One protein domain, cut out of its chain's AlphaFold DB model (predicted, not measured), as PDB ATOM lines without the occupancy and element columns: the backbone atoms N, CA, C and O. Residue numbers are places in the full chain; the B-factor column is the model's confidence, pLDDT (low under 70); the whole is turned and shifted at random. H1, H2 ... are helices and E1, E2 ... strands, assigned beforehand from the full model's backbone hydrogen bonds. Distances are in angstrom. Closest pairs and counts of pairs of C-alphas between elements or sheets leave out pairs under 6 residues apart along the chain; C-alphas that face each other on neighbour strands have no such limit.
ATOM      1  N   VAL A  45       6.358  -0.799  -2.473       96.62
ATOM      2  CA  VAL A  45       7.605  -0.822  -1.693       96.62
ATOM      3  C   VAL A  45       8.786  -0.638  -2.643       96.62
ATOM      4  O   VAL A  45       8.964  -1.443  -3.558       96.62
ATOM      5  N   VAL A  46       9.591   0.398  -2.418       96.88
ATOM      6  CA  VAL A  46      10.839   0.681  -3.149       96.88
ATOM      7  C   VAL A  46      12.030   0.625  -2.192       96.88
ATOM      8  O   VAL A  46      11.853   0.498  -0.983       96.88
ATOM      9  N   THR A  47      13.252   0.658  -2.721       98.19
ATOM     10  CA  THR A  47      14.472   0.708  -1.902       98.19
ATOM     11  C   THR A  47      15.007   2.132  -1.886       98.19
ATOM     12  O   THR A  47      15.271   2.670  -2.957       98.19
ATOM     13  N   ALA A  48      15.185   2.699  -0.695       97.94
ATOM     14  CA  ALA A  48      15.880   3.961  -0.483       97.94
ATOM     15  C   ALA A  48      17.300   3.731   0.043       97.94
ATOM     16  O   ALA A  48      17.553   2.734   0.725       97.94
ATOM     17  N   LEU A  49      18.224   4.637  -0.264       98.19
ATOM     18  CA  LEU A  49      19.572   4.648   0.286       98.19
ATOM     19  C   LEU A  49      19.624   5.632   1.462       98.19
ATOM     20  O   LEU A  49      19.590   6.838   1.273       98.19
ATOM     21  N   VAL A  50      19.713   5.111   2.685       97.75
ATOM     22  CA  VAL A  50      19.751   5.917   3.914       97.75
ATOM     23  C   VAL A  50      21.046   5.629   4.654       97.75
ATOM     24  O   VAL A  50      21.266   4.507   5.116       97.75
ATOM     25  N   ASN A  51      21.910   6.632   4.771       97.50
ATOM     26  CA  ASN A  51      23.224   6.544   5.401       97.50
ATOM     27  C   ASN A  51      24.031   5.331   4.893       97.50
ATOM     28  O   ASN A  51      24.508   4.505   5.671       97.50
ATOM     29  N   GLU A  52      24.117   5.198   3.564       97.81
ATOM     30  CA  GLU A  52      24.758   4.090   2.831       97.81
ATOM     31  C   GLU A  52      24.099   2.703   3.010       97.81
ATOM     32  O   GLU A  52      24.630   1.691   2.544       97.81
ATOM     33  N   VAL A  53      22.923   2.624   3.643       97.75
ATOM     34  CA  VAL A  53      22.163   1.383   3.852       97.75
ATOM     35  C   VAL A  53      20.908   1.370   2.983       97.75
ATOM     36  O   VAL A  53      20.136   2.319   2.967       97.75
ATOM     37  N   GLN A  54      20.665   0.260   2.284       97.88
ATOM     38  CA  GLN A  54      19.425   0.059   1.532       97.88
ATOM     39  C   GLN A  54      18.263  -0.282   2.474       97.88
ATOM     40  O   GLN A  54      18.278  -1.328   3.131       97.88
ATOM     41  N   VAL A  55      17.246   0.577   2.518       97.94
ATOM     42  CA  VAL A  55      16.062   0.442   3.374       97.94
ATOM     43  C   VAL A  55      14.806   0.334   2.502       97.94
ATOM     44  O   VAL A  55      14.584   1.191   1.648       97.94
ATOM     45  N   PRO A  56      13.960  -0.699   2.673       97.94
ATOM     46  CA  PRO A  56      12.680  -0.757   1.982       97.94
ATOM     47  C   PRO A  56      11.710   0.276   2.572       97.94
ATOM     48  O   PRO A  56      11.449   0.257   3.774       97.94
ATOM     49  N   ILE A  57      11.140   1.130   1.725       96.94
ATOM     50  CA  ILE A  57      10.174   2.169   2.107       96.94
ATOM     51  C   ILE A  57       8.896   2.060   1.277       96.94
ATOM     52  O   ILE A  57       8.910   1.528   0.165       96.94
ATOM     53  N   ALA A  58       7.782   2.562   1.806       96.44
ATOM     54  CA  ALA A  58       6.571   2.749   1.016       96.44
ATOM     55  C   ALA A  58       6.740   3.993   0.137       96.44
ATOM     56  O   ALA A  58       7.228   5.000   0.620       96.44
ATOM     57  N   CYS A  59       6.350   3.924  -1.131       96.50
ATOM     58  CA  CYS A  59       6.454   5.021  -2.083       96.50
ATOM     59  C   CYS A  59       5.210   5.054  -2.984       96.50
ATOM     60  O   CYS A  59       4.811   4.015  -3.530       96.50
ATOM     61  N   PRO A  60       4.581   6.224  -3.174       94.38
ATOM     62  CA  PRO A  60       3.460   6.404  -4.085       94.38
ATOM     63  C   PRO A  60       3.962   6.498  -5.535       94.38
ATOM     64  O   PRO A  60       3.909   7.540  -6.188       94.38
ATOM     65  N   THR A  61       4.446   5.376  -6.068       90.62
ATOM     66  CA  THR A  61       5.109   5.282  -7.386       90.62
ATOM     67  C   THR A  61       4.233   5.675  -8.579       90.62
ATOM     68  O   THR A  61       4.705   5.670  -9.709       90.62
ATOM     69  N   SER A  62       2.942   5.949  -8.378       94.44
ATOM     70  CA  SER A  62       2.073   6.479  -9.431       94.44
ATOM     71  C   SER A  62       2.384   7.933  -9.791       94.44
ATOM     72  O   SER A  62       1.992   8.362 -10.874       94.44
ATOM     73  N   TRP A  63       3.058   8.678  -8.910       95.69
ATOM     74  CA  TRP A  63       3.410  10.082  -9.135       95.69
ATOM     75  C   TRP A  63       4.772  10.493  -8.571       95.69
ATOM     76  O   TRP A  63       5.314  11.490  -9.036       95.69
ATOM     77  N   CYS A  64       5.328   9.769  -7.593       97.56
ATOM     78  CA  CYS A  64       6.649  10.090  -7.059       97.56
ATOM     79  C   CYS A  64       7.730   9.800  -8.109       97.56
ATOM     80  O   CYS A  64       7.786   8.690  -8.650       97.56
ATOM     81  N   VAL A  65       8.569  10.798  -8.382       97.62
ATOM     82  CA  VAL A  65       9.660  10.735  -9.369       97.62
ATOM     83  C   VAL A  65      11.052  10.731  -8.739       97.62
ATOM     84  O   VAL A  65      12.038  10.640  -9.465       97.62
ATOM     85  N   GLU A  66      11.130  10.794  -7.408       97.06
ATOM     86  CA  GLU A  66      12.390  10.817  -6.662       97.06
ATOM     87  C   GLU A  66      13.208   9.529  -6.837       97.06
ATOM     88  O   GLU A  66      12.680   8.410  -6.759       97.06
ATOM     89  N   ASP A  67      14.522   9.685  -7.028       97.25
ATOM     90  CA  ASP A  67      15.473   8.571  -7.087       97.25
ATOM     91  C   ASP A  67      15.927   8.173  -5.680       97.25
ATOM     92  O   ASP A  67      17.069   8.385  -5.270       97.25
ATOM     93  N   HIS A  68      15.017   7.524  -4.954       97.75
ATOM     94  CA  HIS A  68      15.257   7.031  -3.593       97.75
ATOM     95  C   HIS A  68      16.539   6.198  -3.455       97.75
ATOM     96  O   HIS A  68      17.146   6.171  -2.390       97.75
ATOM     97  N   ALA A  69      16.948   5.474  -4.500       97.44
ATOM     98  CA  ALA A  69      18.130   4.616  -4.454       97.44
ATOM     99  C   ALA A  69      19.430   5.361  -4.799       97.44
ATOM    100  O   ALA A  69      20.508   4.914  -4.392       97.44
ATOM    101  N   GLY A  70      19.341   6.442  -5.578       95.44
ATOM    102  CA  GLY A  70      20.462   7.297  -5.960       95.44
ATOM    103  C   GLY A  70      20.776   8.384  -4.932       95.44
ATOM    104  O   GLY A  70      21.940   8.766  -4.786       95.44
ATOM    105  N   GLU A  71      19.771   8.843  -4.189       94.12
ATOM    106  CA  GLU A  71      19.919   9.865  -3.159       94.12
ATOM    107  C   GLU A  71      20.208   9.241  -1.792       94.12
ATOM    108  O   GLU A  71      19.407   8.489  -1.246       94.12
ATOM    109  N   ASN A  72      21.388   9.537  -1.238       95.94
ATOM    110  CA  ASN A  72      21.797   9.050   0.078       95.94
ATOM    111  C   ASN A  72      21.353  10.033   1.169       95.94
ATOM    112  O   ASN A  72      22.112  10.941   1.527       95.94
ATOM    113  N   THR A  73      20.143   9.863   1.694       96.56
ATOM    114  CA  THR A  73      19.661  10.672   2.822       96.56
ATOM    115  C   THR A  73      20.360  10.255   4.117       96.56
ATOM    116  O   THR A  73      20.800   9.116   4.272       96.56
ATOM    117  N   THR A  74      20.529  11.180   5.068       97.00
ATOM    118  CA  THR A  74      21.222  10.857   6.334       97.00
ATOM    119  C   THR A  74      20.298  10.116   7.295       97.00
ATOM    120  O   THR A  74      20.727   9.172   7.966       97.00
ATOM    121  N   HIS A  75      19.031  10.522   7.344       96.75
ATOM    122  CA  HIS A  75      18.026   9.939   8.213       96.75
ATOM    123  C   HIS A  75      16.844   9.397   7.406       96.75
ATOM    124  O   HIS A  75      16.568   9.849   6.297       96.75
ATOM    125  N   LEU A  76      16.164   8.383   7.950       96.38
ATOM    126  CA  LEU A  76      15.025   7.763   7.266       96.38
ATOM    127  C   LEU A  76      13.842   8.733   7.204       96.38
ATOM    128  O   LEU A  76      13.115   8.743   6.221       96.38
ATOM    129  N   GLU A  77      13.680   9.545   8.246       95.88
ATOM    130  CA  GLU A  77      12.685  10.607   8.325       95.88
ATOM    131  C   GLU A  77      12.894  11.740   7.315       95.88
ATOM    132  O   GLU A  77      11.948  12.466   7.054       95.88
ATOM    133  N   ASP A  78      14.080  11.857   6.709       95.62
ATOM    134  CA  ASP A  78      14.351  12.856   5.664       95.62
ATOM    135  C   ASP A  78      13.951  12.359   4.260       95.62
ATOM    136  O   ASP A  78      14.190  13.042   3.264       95.62
ATOM    137  N   VAL A  79      13.414  11.140   4.143       96.62
ATOM    138  CA  VAL A  79      12.966  10.600   2.857       96.62
ATOM    139  C   VAL A  79      11.559  11.112   2.541       96.62
ATOM    140  O   VAL A  79      10.575  10.584   3.059       96.62
ATOM    141  N   ASP A  80      11.476  12.111   1.660       96.19
ATOM    142  CA  ASP A  80      10.223  12.680   1.144       96.19
ATOM    143  C   ASP A  80       9.848  12.078  -0.224       96.19
ATOM    144  O   ASP A  80      10.682  11.549  -0.963       96.19
ATOM    145  N   HIS A  81       8.573  12.157  -0.592       97.69
ATOM    146  CA  HIS A  81       8.081  11.789  -1.911       97.69
ATOM    147  C   HIS A  81       7.643  13.027  -2.669       97.69
ATOM    148  O   HIS A  81       6.622  13.618  -2.344       97.69
ATOM    149  N   SER A  82       8.346  13.347  -3.748       97.56
ATOM    150  CA  SER A  82       8.028  14.478  -4.617       97.56
ATOM    151  C   SER A  82       7.675  14.019  -6.037       97.56
ATOM    152  O   SER A  82       8.205  13.030  -6.553       97.56
ATOM    153  N   GLY A  83       6.699  14.693  -6.644       97.75
ATOM    154  CA  GLY A  83       6.311  14.540  -8.049       97.75
ATOM    155  C   GLY A  83       7.040  15.522  -8.972       97.75
ATOM    156  O   GLY A  83       7.826  16.352  -8.518       97.75
ATOM    157  N   GLU A  84       6.763  15.441 -10.278       97.94
ATOM    158  CA  GLU A  84       7.321  16.387 -11.258       97.94
ATOM    159  C   GLU A  84       6.938  17.839 -10.936       97.94
ATOM    160  O   GLU A  84       5.844  18.122 -10.435       97.94
ATOM    161  N   HIS A  85       7.843  18.766 -11.255       97.00
ATOM    162  CA  HIS A  85       7.625  20.195 -11.044       97.00
ATOM    163  C   HIS A  85       6.778  20.792 -12.168       97.00
ATOM    164  O   HIS A  85       6.926  20.466 -13.348       97.00
ATOM    165  N   VAL A  86       5.905  21.719 -11.788       97.69
ATOM    166  CA  VAL A  86       5.198  22.623 -12.687       97.69
ATOM    167  C   VAL A  86       5.794  24.009 -12.506       97.69
ATOM    168  O   VAL A  86       5.495  24.706 -11.537       97.69
ATOM    169  N   ASP A  87       6.632  24.400 -13.457       97.75
ATOM    170  CA  ASP A  87       7.381  25.648 -13.390       97.75
ATOM    171  C   ASP A  87       6.586  26.842 -13.933       97.75
ATOM    172  O   ASP A  87       5.949  26.790 -14.991       97.75
ATOM    173  N   LEU A  88       6.712  27.973 -13.247       96.88
ATOM    174  CA  LEU A  88       6.283  29.287 -13.693       96.88
ATOM    175  C   LEU A  88       7.519  30.144 -13.972       96.88
ATOM    176  O   LEU A  88       8.227  30.556 -13.056       96.88
ATOM    177  N   TYR A  89       7.748  30.458 -15.245       96.56
ATOM    178  CA  TYR A  89       8.848  31.318 -15.677       96.56
ATOM    179  C   TYR A  89       8.394  32.768 -15.878       96.56
ATOM    180  O   TYR A  89       7.295  33.035 -16.372       96.56
ATOM    181  N   ALA A  90       9.270  33.716 -15.546       95.38
ATOM    182  CA  ALA A  90       9.112  35.131 -15.849       95.38
ATOM    183  C   ALA A  90      10.246  35.614 -16.759       95.38
ATOM    184  O   ALA A  90      11.421  35.357 -16.507       95.38
ATOM    185  N   HIS A  91       9.891  36.373 -17.796       95.50
ATOM    186  CA  HIS A  91      10.873  36.948 -18.708       95.50
ATOM    187  C   HIS A  91      11.536  38.177 -18.073       95.50
ATOM    188  O   HIS A  91      10.886  39.206 -17.846       95.50
ATOM    189  N   ALA A  92      12.829  38.092 -17.780       91.81
ATOM    190  CA  ALA A  92      13.571  39.168 -17.148       91.81
ATOM    191  C   ALA A  92      13.830  40.304 -18.147       91.81
ATOM    192  O   ALA A  92      14.590  40.162 -19.098       91.81
ATOM    193  N   PHE A  93      13.247  41.480 -17.896       91.12
ATOM    194  CA  PHE A  93      13.354  42.634 -18.802       91.12
ATOM    195  C   PHE A  93      14.803  43.051 -19.113       91.12
ATOM    196  O   PHE A  93      15.092  43.498 -20.219       91.12
ATOM    197  N   ASN A  94      15.712  42.922 -18.140       91.31
ATOM    198  CA  ASN A  94      17.090  43.399 -18.276       91.31
ATOM    199  C   ASN A  94      18.010  42.419 -19.014       91.31
ATOM    200  O   ASN A  94      18.930  42.871 -19.692       91.31
ATOM    201  N   SER A  95      17.803  41.107 -18.857       93.56
ATOM    202  CA  SER A  95      18.642  40.085 -19.497       93.56
ATOM    203  C   SER A  95      18.020  39.519 -20.771       93.56
ATOM    204  O   SER A  95      18.752  39.122 -21.671       93.56
ATOM    205  N   GLY A  96      16.689  39.534 -20.880       93.94
ATOM    206  CA  GLY A  96      15.960  38.834 -21.936       93.94
ATOM    207  C   GLY A  96      15.911  37.318 -21.737       93.94
ATOM    208  O   GLY A  96      15.528  36.608 -22.662       93.94
ATOM    209  N   ASP A  97      16.302  36.825 -20.560       96.19
ATOM    210  CA  ASP A  97      16.237  35.407 -20.213       96.19
ATOM    211  C   ASP A  97      14.936  35.095 -19.466       96.19
ATOM    212  O   ASP A  97      14.407  35.937 -18.733       96.19
ATOM    213  N   ASP A  98      14.451  33.865 -19.611       95.75
ATOM    214  CA  ASP A  98      13.394  33.332 -18.760       95.75
ATOM    215  C   ASP A  98      14.010  32.854 -17.442       95.75
ATOM    216  O   ASP A  98      14.942  32.049 -17.421       95.75
ATOM    217  N   VAL A  99      13.500  33.375 -16.330       95.06
ATOM    218  CA  VAL A  99      13.945  33.036 -14.977       95.06
ATOM    219  C   VAL A  99      12.822  32.281 -14.285       95.06
ATOM    220  O   VAL A  99      11.662  32.688 -14.383       95.06
ATOM    221  N   LEU A 100      13.154  31.185 -13.597       95.88
ATOM    222  CA  LEU A 100      12.195  30.476 -12.754       95.88
ATOM    223  C   LEU A 100      11.696  31.441 -11.675       95.88
ATOM    224  O   LEU A 100      12.483  31.949 -10.878       95.88
ATOM    225  N   PHE A 101      10.404  31.742 -11.708       96.00
ATOM    226  CA  PHE A 101       9.759  32.646 -10.764       96.00
ATOM    227  C   PHE A 101       9.134  31.875  -9.605       96.00
ATOM    228  O   PHE A 101       9.206  32.318  -8.469       96.00
ATOM    229  N   ALA A 102       8.517  30.734  -9.901       97.44
ATOM    230  CA  ALA A 102       7.987  29.813  -8.908       97.44
ATOM    231  C   ALA A 102       7.863  28.415  -9.516       97.44
ATOM    232  O   ALA A 102       7.825  28.281 -10.739       97.44
ATOM    233  N   TYR A 103       7.727  27.393  -8.683       97.88
ATOM    234  CA  TYR A 103       7.293  26.069  -9.119       97.88
ATOM    235  C   TYR A 103       6.293  25.478  -8.127       97.88
ATOM    236  O   TYR A 103       6.204  25.904  -6.974       97.88
ATOM    237  N   ALA A 104       5.517  24.507  -8.596       98.25
ATOM    238  CA  ALA A 104       4.633  23.705  -7.765       98.25
ATOM    239  C   ALA A 104       4.904  22.215  -7.984       98.25
ATOM    240  O   ALA A 104       5.184  21.798  -9.106       98.25
ATOM    241  N   ARG A 105       4.780  21.399  -6.938       98.06
ATOM    242  CA  ARG A 105       4.888  19.934  -7.018       98.06
ATOM    243  C   ARG A 105       3.920  19.260  -6.057       98.06
ATOM    244  O   ARG A 105       3.485  19.863  -5.078       98.06
ATOM    245  N   LEU A 106       3.597  18.002  -6.325       98.06
ATOM    246  CA  LEU A 106       2.952  17.138  -5.338       98.06
ATOM    247  C   LEU A 106       4.036  16.601  -4.390       98.06
ATOM    248  O   LEU A 106       5.048  16.115  -4.884       98.06
ATOM    249  N   SER A 107       3.827  16.688  -3.077       97.75
ATOM    250  CA  SER A 107       4.729  16.162  -2.040       97.75
ATOM    251  C   SER A 107       3.979  15.268  -1.050       97.75
ATOM    252  O   SER A 107       2.748  15.339  -0.948       97.75
ATOM    253  N   GLN A 108       4.712  14.430  -0.316       97.00
ATOM    254  CA  GLN A 108       4.198  13.638   0.797       97.00
ATOM    255  C   GLN A 108       5.339  13.156   1.701       97.00
ATOM    256  O   GLN A 108       6.043  12.208   1.346       97.00
ATOM    257  N   ASP A 109       5.397  13.673   2.926       96.62
ATOM    258  CA  ASP A 109       6.333  13.205   3.946       96.62
ATOM    259  C   ASP A 109       5.641  12.171   4.845       96.62
ATOM    260  O   ASP A 109       4.865  12.501   5.745       96.62
ATOM    261  N   LEU A 110       5.925  10.885   4.615       95.38
ATOM    262  CA  LEU A 110       5.349   9.781   5.392       95.38
ATOM    263  C   LEU A 110       5.818   9.739   6.855       95.38
ATOM    264  O   LEU A 110       5.146   9.110   7.687       95.38
ATOM    265  N   PHE A 111       6.947  10.372   7.170       95.19
ATOM    266  CA  PHE A 111       7.570  10.377   8.490       95.19
ATOM    267  C   PHE A 111       7.316  11.669   9.275       95.19
ATOM    268  O   PHE A 111       7.609  11.691  10.475       95.19
ATOM    269  N   SER A 112       6.692  12.680   8.659       95.62
ATOM    270  CA  SER A 112       6.332  13.933   9.321       95.62
ATOM    271  C   SER A 112       5.546  13.702  10.615       95.62
ATOM    272  O   SER A 112       4.649  12.850  10.730       95.62
ATOM    273  N   VAL A 113       5.878  14.516  11.618       94.81
ATOM    274  CA  VAL A 113       5.133  14.592  12.876       94.81
ATOM    275  C   VAL A 113       3.782  15.289  12.698       94.81
ATOM    276  O   VAL A 113       2.894  15.065  13.526       94.81
ATOM    277  N   ASP A 114       3.599  16.089  11.640       93.81
ATOM    278  CA  ASP A 114       2.300  16.654  11.274       93.81
ATOM    279  C   ASP A 114       1.491  15.610  10.481       93.81
ATOM    280  O   ASP A 114       1.855  15.222   9.368       93.81
ATOM    281  N   PRO A 115       0.336  15.150  11.001       92.75
ATOM    282  CA  PRO A 115      -0.524  14.226  10.276       92.75
ATOM    283  C   PRO A 115      -0.970  14.706   8.890       92.75
ATOM    284  O   PRO A 115      -1.366  13.860   8.091       92.75
ATOM    285  N   LYS A 116      -0.956  16.015   8.617       91.62
ATOM    286  CA  LYS A 116      -1.366  16.591   7.330       91.62
ATOM    287  C   LYS A 116      -0.335  16.377   6.231       91.62
ATOM    288  O   LYS A 116      -0.738  16.125   5.104       91.62
ATOM    289  N   GLU A 117       0.951  16.431   6.561       93.69
ATOM    290  CA  GLU A 117       2.047  16.235   5.599       93.69
ATOM    291  C   GLU A 117       2.215  14.753   5.221       93.69
ATOM    292  O   GLU A 117       2.665  14.418   4.130       93.69
ATOM    293  N   ARG A 118       1.721  13.840   6.068       95.06
ATOM    294  CA  ARG A 118       1.660  12.406   5.742       95.06
ATOM    295  C   ARG A 118       0.644  12.050   4.660       95.06
ATOM    296  O   ARG A 118       0.672  10.926   4.156       95.06
ATOM    297  N   ALA A 119      -0.276  12.950   4.322       94.62
ATOM    298  CA  ALA A 119      -1.155  12.815   3.162       94.62
ATOM    299  C   ALA A 119      -0.564  13.597   1.976       94.62
ATOM    300  O   ALA A 119       0.115  14.583   2.216       94.62
ATOM    301  N   PRO A 120      -0.830  13.228   0.710       96.44
ATOM    302  CA  PRO A 120      -0.353  14.015  -0.426       96.44
ATOM    303  C   PRO A 120      -0.851  15.469  -0.383       96.44
ATOM    304  O   PRO A 120      -2.053  15.714  -0.233       96.44
ATOM    305  N   TYR A 121       0.064  16.421  -0.559       97.19
ATOM    306  CA  TYR A 121      -0.193  17.864  -0.574       97.19
ATOM    307  C   TYR A 121       0.530  18.538  -1.741       97.19
ATOM    308  O   TYR A 121       1.464  17.986  -2.314       97.19
ATOM    309  N   VAL A 122       0.101  19.741  -2.119       98.38
ATOM    310  CA  VAL A 122       0.807  20.550  -3.121       98.38
ATOM    311  C   VAL A 122       1.766  21.489  -2.402       98.38
ATOM    312  O   VAL A 122       1.355  22.243  -1.522       98.38
ATOM    313  N   CYS A 123       3.034  21.445  -2.784       98.19
ATOM    314  CA  CYS A 123       4.066  22.373  -2.349       98.19
ATOM    315  C   CYS A 123       4.291  23.428  -3.435       98.19
ATOM    316  O   CYS A 123       4.384  23.077  -4.611       98.19
ATOM    317  N   VAL A 124       4.378  24.702  -3.053       98.25
ATOM    318  CA  VAL A 124       4.736  25.819  -3.939       98.25
ATOM    319  C   VAL A 124       5.906  26.584  -3.332       98.25
ATOM    320  O   VAL A 124       5.851  26.949  -2.158       98.25
ATOM    321  N   GLU A 125       6.921  26.875  -4.140       97.25
ATOM    322  CA  GLU A 125       8.082  27.691  -3.768       97.25
ATOM    323  C   GLU A 125       8.288  28.797  -4.818       97.25
ATOM    324  O   GLU A 125       8.109  28.567  -6.016       97.25
ATOM    325  N   ASP A 126       8.666  30.001  -4.388       94.44
ATOM    326  CA  ASP A 126       8.912  31.177  -5.243       94.44
ATOM    327  C   ASP A 126      10.409  31.522  -5.397       94.44
ATOM    328  O   ASP A 126      10.779  32.642  -5.758       94.44
ATOM    329  N   GLY A 127      11.289  30.567  -5.081       89.94
ATOM    330  CA  GLY A 127      12.742  30.743  -5.102       89.94
ATOM    331  C   GLY A 127      13.305  31.518  -3.905       89.94
ATOM    332  O   GLY A 127      14.510  31.778  -3.862       89.94
ATOM    333  N   SER A 128      12.471  31.894  -2.928       91.44
ATOM    334  CA  SER A 128      12.935  32.448  -1.649       91.44
ATOM    335  C   SER A 128      13.536  31.395  -0.710       91.44
ATOM    336  O   SER A 128      14.180  31.762   0.275       91.44
ATOM    337  N   GLY A 129      13.343  30.106  -1.005       91.69
ATOM    338  CA  GLY A 129      13.650  28.994  -0.109       91.69
ATOM    339  C   GLY A 129      12.571  28.727   0.947       91.69
ATOM    340  O   GLY A 129      12.750  27.828   1.762       91.69
ATOM    341  N   GLU A 130      11.466  29.484   0.960       93.62
ATOM    342  CA  GLU A 130      10.290  29.164   1.773       93.62
ATOM    343  C   GLU A 130       9.256  28.376   0.962       93.62
ATOM    344  O   GLU A 130       8.746  28.847  -0.058       93.62
ATOM    345  N   GLU A 131       8.881  27.205   1.470       95.75
ATOM    346  CA  GLU A 131       7.831  26.375   0.889       95.75
ATOM    347  C   GLU A 131       6.456  26.687   1.496       95.75
ATOM    348  O   GLU A 131       6.304  26.978   2.688       95.75
ATOM    349  N   ARG A 132       5.418  26.624   0.659       97.69
ATOM    350  CA  ARG A 132       4.017  26.758   1.066       97.69
ATOM    351  C   ARG A 132       3.268  25.471   0.745       97.69
ATOM    352  O   ARG A 132       3.200  25.063  -0.412       97.69
ATOM    353  N   PHE A 133       2.679  24.868   1.773       97.75
ATOM    354  CA  PHE A 133       1.954  23.603   1.669       97.75
ATOM    355  C   PHE A 133       0.445  23.832   1.594       97.75
ATOM    356  O   PHE A 133      -0.134  24.558   2.407       97.75
ATOM    357  N   PHE A 134      -0.197  23.178   0.632       97.31
ATOM    358  CA  PHE A 134      -1.628  23.268   0.380       97.31
ATOM    359  C   PHE A 134      -2.254  21.878   0.383       97.31
ATOM    360  O   PHE A 134      -1.770  20.959  -0.282       97.31
ATOM    361  N   THR A 135      -3.395  21.729   1.058       96.25
ATOM    362  CA  THR A 135      -4.275  20.589   0.772       96.25
ATOM    363  C   THR A 135      -4.766  20.665  -0.684       96.25
ATOM    364  O   THR A 135      -4.770  21.758  -1.256       96.25
ATOM    365  N   PRO A 136      -5.239  19.561  -1.291       96.00
ATOM    366  CA  PRO A 136      -5.778  19.594  -2.654       96.00
ATOM    367  C   PRO A 136      -6.835  20.692  -2.874       96.00
ATOM    368  O   PRO A 136      -6.703  21.492  -3.794       96.00
ATOM    369  N   ASP A 137      -7.803  20.823  -1.961       95.19
ATOM    370  CA  ASP A 137      -8.836  21.868  -2.040       95.19
ATOM    371  C   ASP A 137      -8.248  23.291  -1.968       95.19
ATOM    372  O   ASP A 137      -8.726  24.216  -2.624       95.19
ATOM    373  N   GLN A 138      -7.205  23.498  -1.154       96.62
ATOM    374  CA  GLN A 138      -6.529  24.795  -1.071       96.62
ATOM    375  C   GLN A 138      -5.709  25.088  -2.331       96.62
ATOM    376  O   GLN A 138      -5.624  26.249  -2.733       96.62
ATOM    377  N   ALA A 139      -5.132  24.060  -2.957       97.50
ATOM    378  CA  ALA A 139      -4.397  24.183  -4.208       97.50
ATOM    379  C   ALA A 139      -5.322  24.597  -5.367       97.50
ATOM    380  O   ALA A 139      -4.946  25.472  -6.145       97.50
ATOM    381  N   ASP A 140      -6.551  24.069  -5.428       97.00
ATOM    382  CA  ASP A 140      -7.565  24.496  -6.406       97.00
ATOM    383  C   ASP A 140      -7.900  25.988  -6.251       97.00
ATOM    384  O   ASP A 140      -7.849  26.757  -7.214       97.00
ATOM    385  N   VAL A 141      -8.154  26.440  -5.017       93.75
ATOM    386  CA  VAL A 141      -8.412  27.862  -4.728       93.75
ATOM    387  C   VAL A 141      -7.198  28.731  -5.071       93.75
ATOM    388  O   VAL A 141      -7.340  29.841  -5.592       93.75
ATOM    389  N   PHE A 142      -5.986  28.254  -4.786       96.50
ATOM    390  CA  PHE A 142      -4.757  28.955  -5.149       96.50
ATOM    391  C   PHE A 142      -4.614  29.091  -6.672       96.50
ATOM    392  O   PHE A 142      -4.330  30.189  -7.157       96.50
ATOM    393  N   ALA A 143      -4.898  28.032  -7.434       97.31
ATOM    394  CA  ALA A 143      -4.882  28.057  -8.894       97.31
ATOM    395  C   ALA A 143      -5.909  29.051  -9.474       97.31
ATOM    396  O   ALA A 143      -5.566  29.860 -10.340       97.31
ATOM    397  N   GLU A 144      -7.136  29.086  -8.946       94.81
ATOM    398  CA  GLU A 144      -8.150  30.075  -9.348       94.81
ATOM    399  C   GLU A 144      -7.690  31.521  -9.086       94.81
ATOM    400  O   GLU A 144      -7.913  32.429  -9.900       94.81
ATOM    401  N   ASN A 145      -7.006  31.752  -7.963       89.88
ATOM    402  CA  ASN A 145      -6.434  33.056  -7.639       89.88
ATOM    403  C   ASN A 145      -5.302  33.442  -8.602       89.88
ATOM    404  O   ASN A 145      -5.234  34.603  -9.021       89.88
ATOM    405  N   LEU A 146      -4.457  32.489  -9.011       95.44
ATOM    406  CA  LEU A 146      -3.433  32.713 -10.035       95.44
ATOM    407  C   LEU A 146      -4.052  33.078 -11.393       95.44
ATOM    408  O   LEU A 146      -3.544  33.973 -12.072       95.44
ATOM    409  N   ASP A 147      -5.197  32.503 -11.760       95.06
ATOM    410  CA  ASP A 147      -5.929  32.886 -12.975       95.06
ATOM    411  C   ASP A 147      -6.463  34.324 -12.916       95.06
ATOM    412  O   ASP A 147      -6.392  35.085 -13.894       95.06
ATOM    413  N   VAL A 148      -7.012  34.736 -11.769       88.88
ATOM    414  CA  VAL A 148      -7.418  36.132 -11.530       88.88
ATOM    415  C   VAL A 148      -6.212  37.063 -11.635       88.88
ATOM    416  O   VAL A 148      -6.282  38.082 -12.329       88.88
ATOM    417  N   PHE A 149      -5.101  36.706 -10.995       92.25
ATOM    418  CA  PHE A 149      -3.863  37.474 -11.031       92.25
ATOM    419  C   PHE A 149      -3.318  37.611 -12.460       92.25
ATOM    420  O   PHE A 149      -3.064  38.724 -12.926       92.25
ATOM    421  N   GLY A 150      -3.259  36.511 -13.214       94.81
ATOM    422  CA  GLY A 150      -2.821  36.495 -14.607       94.81
ATOM    423  C   GLY A 150      -3.701  37.350 -15.522       94.81
ATOM    424  O   GLY A 150      -3.192  38.039 -16.407       94.81
ATOM    425  N   ARG A 151      -5.026  37.376 -15.314       93.38
ATOM    426  CA  ARG A 151      -5.924  38.308 -16.028       93.38
ATOM    427  C   ARG A 151      -5.585  39.767 -15.727       93.38
ATOM    428  O   ARG A 151      -5.415  40.539 -16.665       93.38
ATOM    429  N   ARG A 152      -5.374  40.122 -14.457       88.69
ATOM    430  CA  ARG A 152      -4.993  41.491 -14.071       88.69
ATOM    431  C   ARG A 152      -3.650  41.921 -14.668       88.69
ATOM    432  O   ARG A 152      -3.522  43.061 -15.106       88.69
ATOM    433  N   ILE A 153      -2.666  41.022 -14.757       93.31
ATOM    434  CA  ILE A 153      -1.399  41.305 -15.459       93.31
ATOM    435  C   ILE A 153      -1.652  41.631 -16.936       93.31
ATOM    436  O   ILE A 153      -1.056  42.570 -17.467       93.31
ATOM    437  N   ARG A 154      -2.548  40.898 -17.611       94.94
ATOM    438  CA  ARG A 154      -2.899  41.179 -19.016       94.94
ATOM    439  C   ARG A 154      -3.544  42.555 -19.174       94.94
ATOM    440  O   ARG A 154      -3.170  43.271 -20.104       94.94
ATOM    441  N   ASP A 155      -4.423  42.945 -18.254       90.50
ATOM    442  CA  ASP A 155      -5.038  44.277 -18.246       90.50
ATOM    443  C   ASP A 155      -3.976  45.377 -18.086       90.50
ATOM    444  O   ASP A 155      -3.939  46.339 -18.858       90.50
ATOM    445  N   LEU A 156      -3.038  45.209 -17.146       87.00
ATOM    446  CA  LEU A 156      -1.909  46.130 -16.963       87.00
ATOM    447  C   LEU A 156      -1.026  46.209 -18.215       87.00
ATOM    448  O   LEU A 156      -0.647  47.301 -18.643       87.00
ATOM    449  N   ALA A 157      -0.740  45.071 -18.848       92.38
ATOM    450  CA  ALA A 157       0.019  45.027 -20.091       92.38
ATOM    451  C   ALA A 157      -0.715  45.747 -21.237       92.38
ATOM    452  O   ALA A 157      -0.084  46.412 -22.057       92.38
ATOM    453  N   GLN A 158      -2.046  45.660 -21.304       92.00
ATOM    454  CA  GLN A 158      -2.846  46.396 -22.285       92.00
ATOM    455  C   GLN A 158      -2.794  47.911 -22.051       92.00
ATOM    456  O   GLN A 158      -2.626  48.673 -23.009       92.00
ATOM    457  N   VAL A 159      -2.864  48.352 -20.792       87.50
ATOM    458  CA  VAL A 159      -2.670  49.765 -20.430       87.50
ATOM    459  C   VAL A 159      -1.281  50.238 -20.862       87.50
ATOM    460  O   VAL A 159      -1.166  51.275 -21.507       87.50
TER     461      VAL A 159
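What this domain is: This is residues 45 to 159 of the 376 residues of an uncharacterized protein of Streptomyces ipomoeae (UniProt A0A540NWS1). A strongly twisted, curled sheet of four strands, E3 to E6, makes the middle of a long, loose model, with a small hairpin of E1 and E2 off one end, apart from the sheet's strands. The long helix H1 packs on one face of the sheet with its residues 136 to 142, near E5, and the rest of it, residues 143 to 159, sticks out free. The printed part has 115 residues, with six named strands followed by one named helix; the larger sheet has the order E3, E4, E5, E6 and is antiparallel throughout, and the class is mixed, helices and strands. The whole is loose, with a radius of gyration of the C-alphas of 17.7 A, and elongated, spanning 59 by 34 by 23 A.

How they stand to each other: The larger sheet is a meander, each strand the antiparallel neighbour of the one before: E3, residues 86 to 91, E4, residues 98 to 108, E5, residues 121 to 125, and E6, residues 131 to 134. The hairpin E3 and E4 has N 88 and O 102 within hydrogen-bond range at 2.8 A. The hairpin E4 and E5 has N 105 and O 123 at 2.9 A, and the hairpin E5 and E6 has N 124 and O 132 at 2.9 A. H1, residues 136 to 159, is on this sheet, in two layers, a helix on one face of a sheet, at a height over the sheet of 13.9 A. It lies over E5 and E6 and runs along the strands, at 7 degrees to E5 on the local plane. The closest C-alphas of E5 and H1 are those of Tyr 121 and Pro 136, 6.2 A apart. In H1 every O i to N i+4 pair is within hydrogen-bond range. The hairpin E1, residues 45 to 50, and E2, residues 53 to 59, is antiparallel, with N 48 and O 55 at 2.9 A. E1 is apart from E4, and E2 from E3. Residues 72 to 73 pair parallel with residues 49 to 50 of E1, and residues 81 to 82 pair antiparallel with residues 107 to 108 of E4.

Where its parts are: E4 is 29.2 A from first to last C-alpha and H1 35.2 A; E2 is 17.2 A, E3 16.5 A, E1 15.0 A, E5 13.2 A and E6 10.0 A. E1 begins at C-alpha 45, (7.605, -0.822, -1.693). E4 begins at C-alpha 98, (13.394, 33.332, -18.760). H1 ends at C-alpha 159, (-2.670, 49.765, -20.430).

The domain as a whole: The C-alphas of Val 53 and Val 159, the two farthest apart, are 59.6 A apart. The printed part has no cut. The links E2 to E3, 26 residues, and E4 to E5, 12 residues, are long. The mean pLDDT of the printed part is 95.5, and no printed residue is under 70.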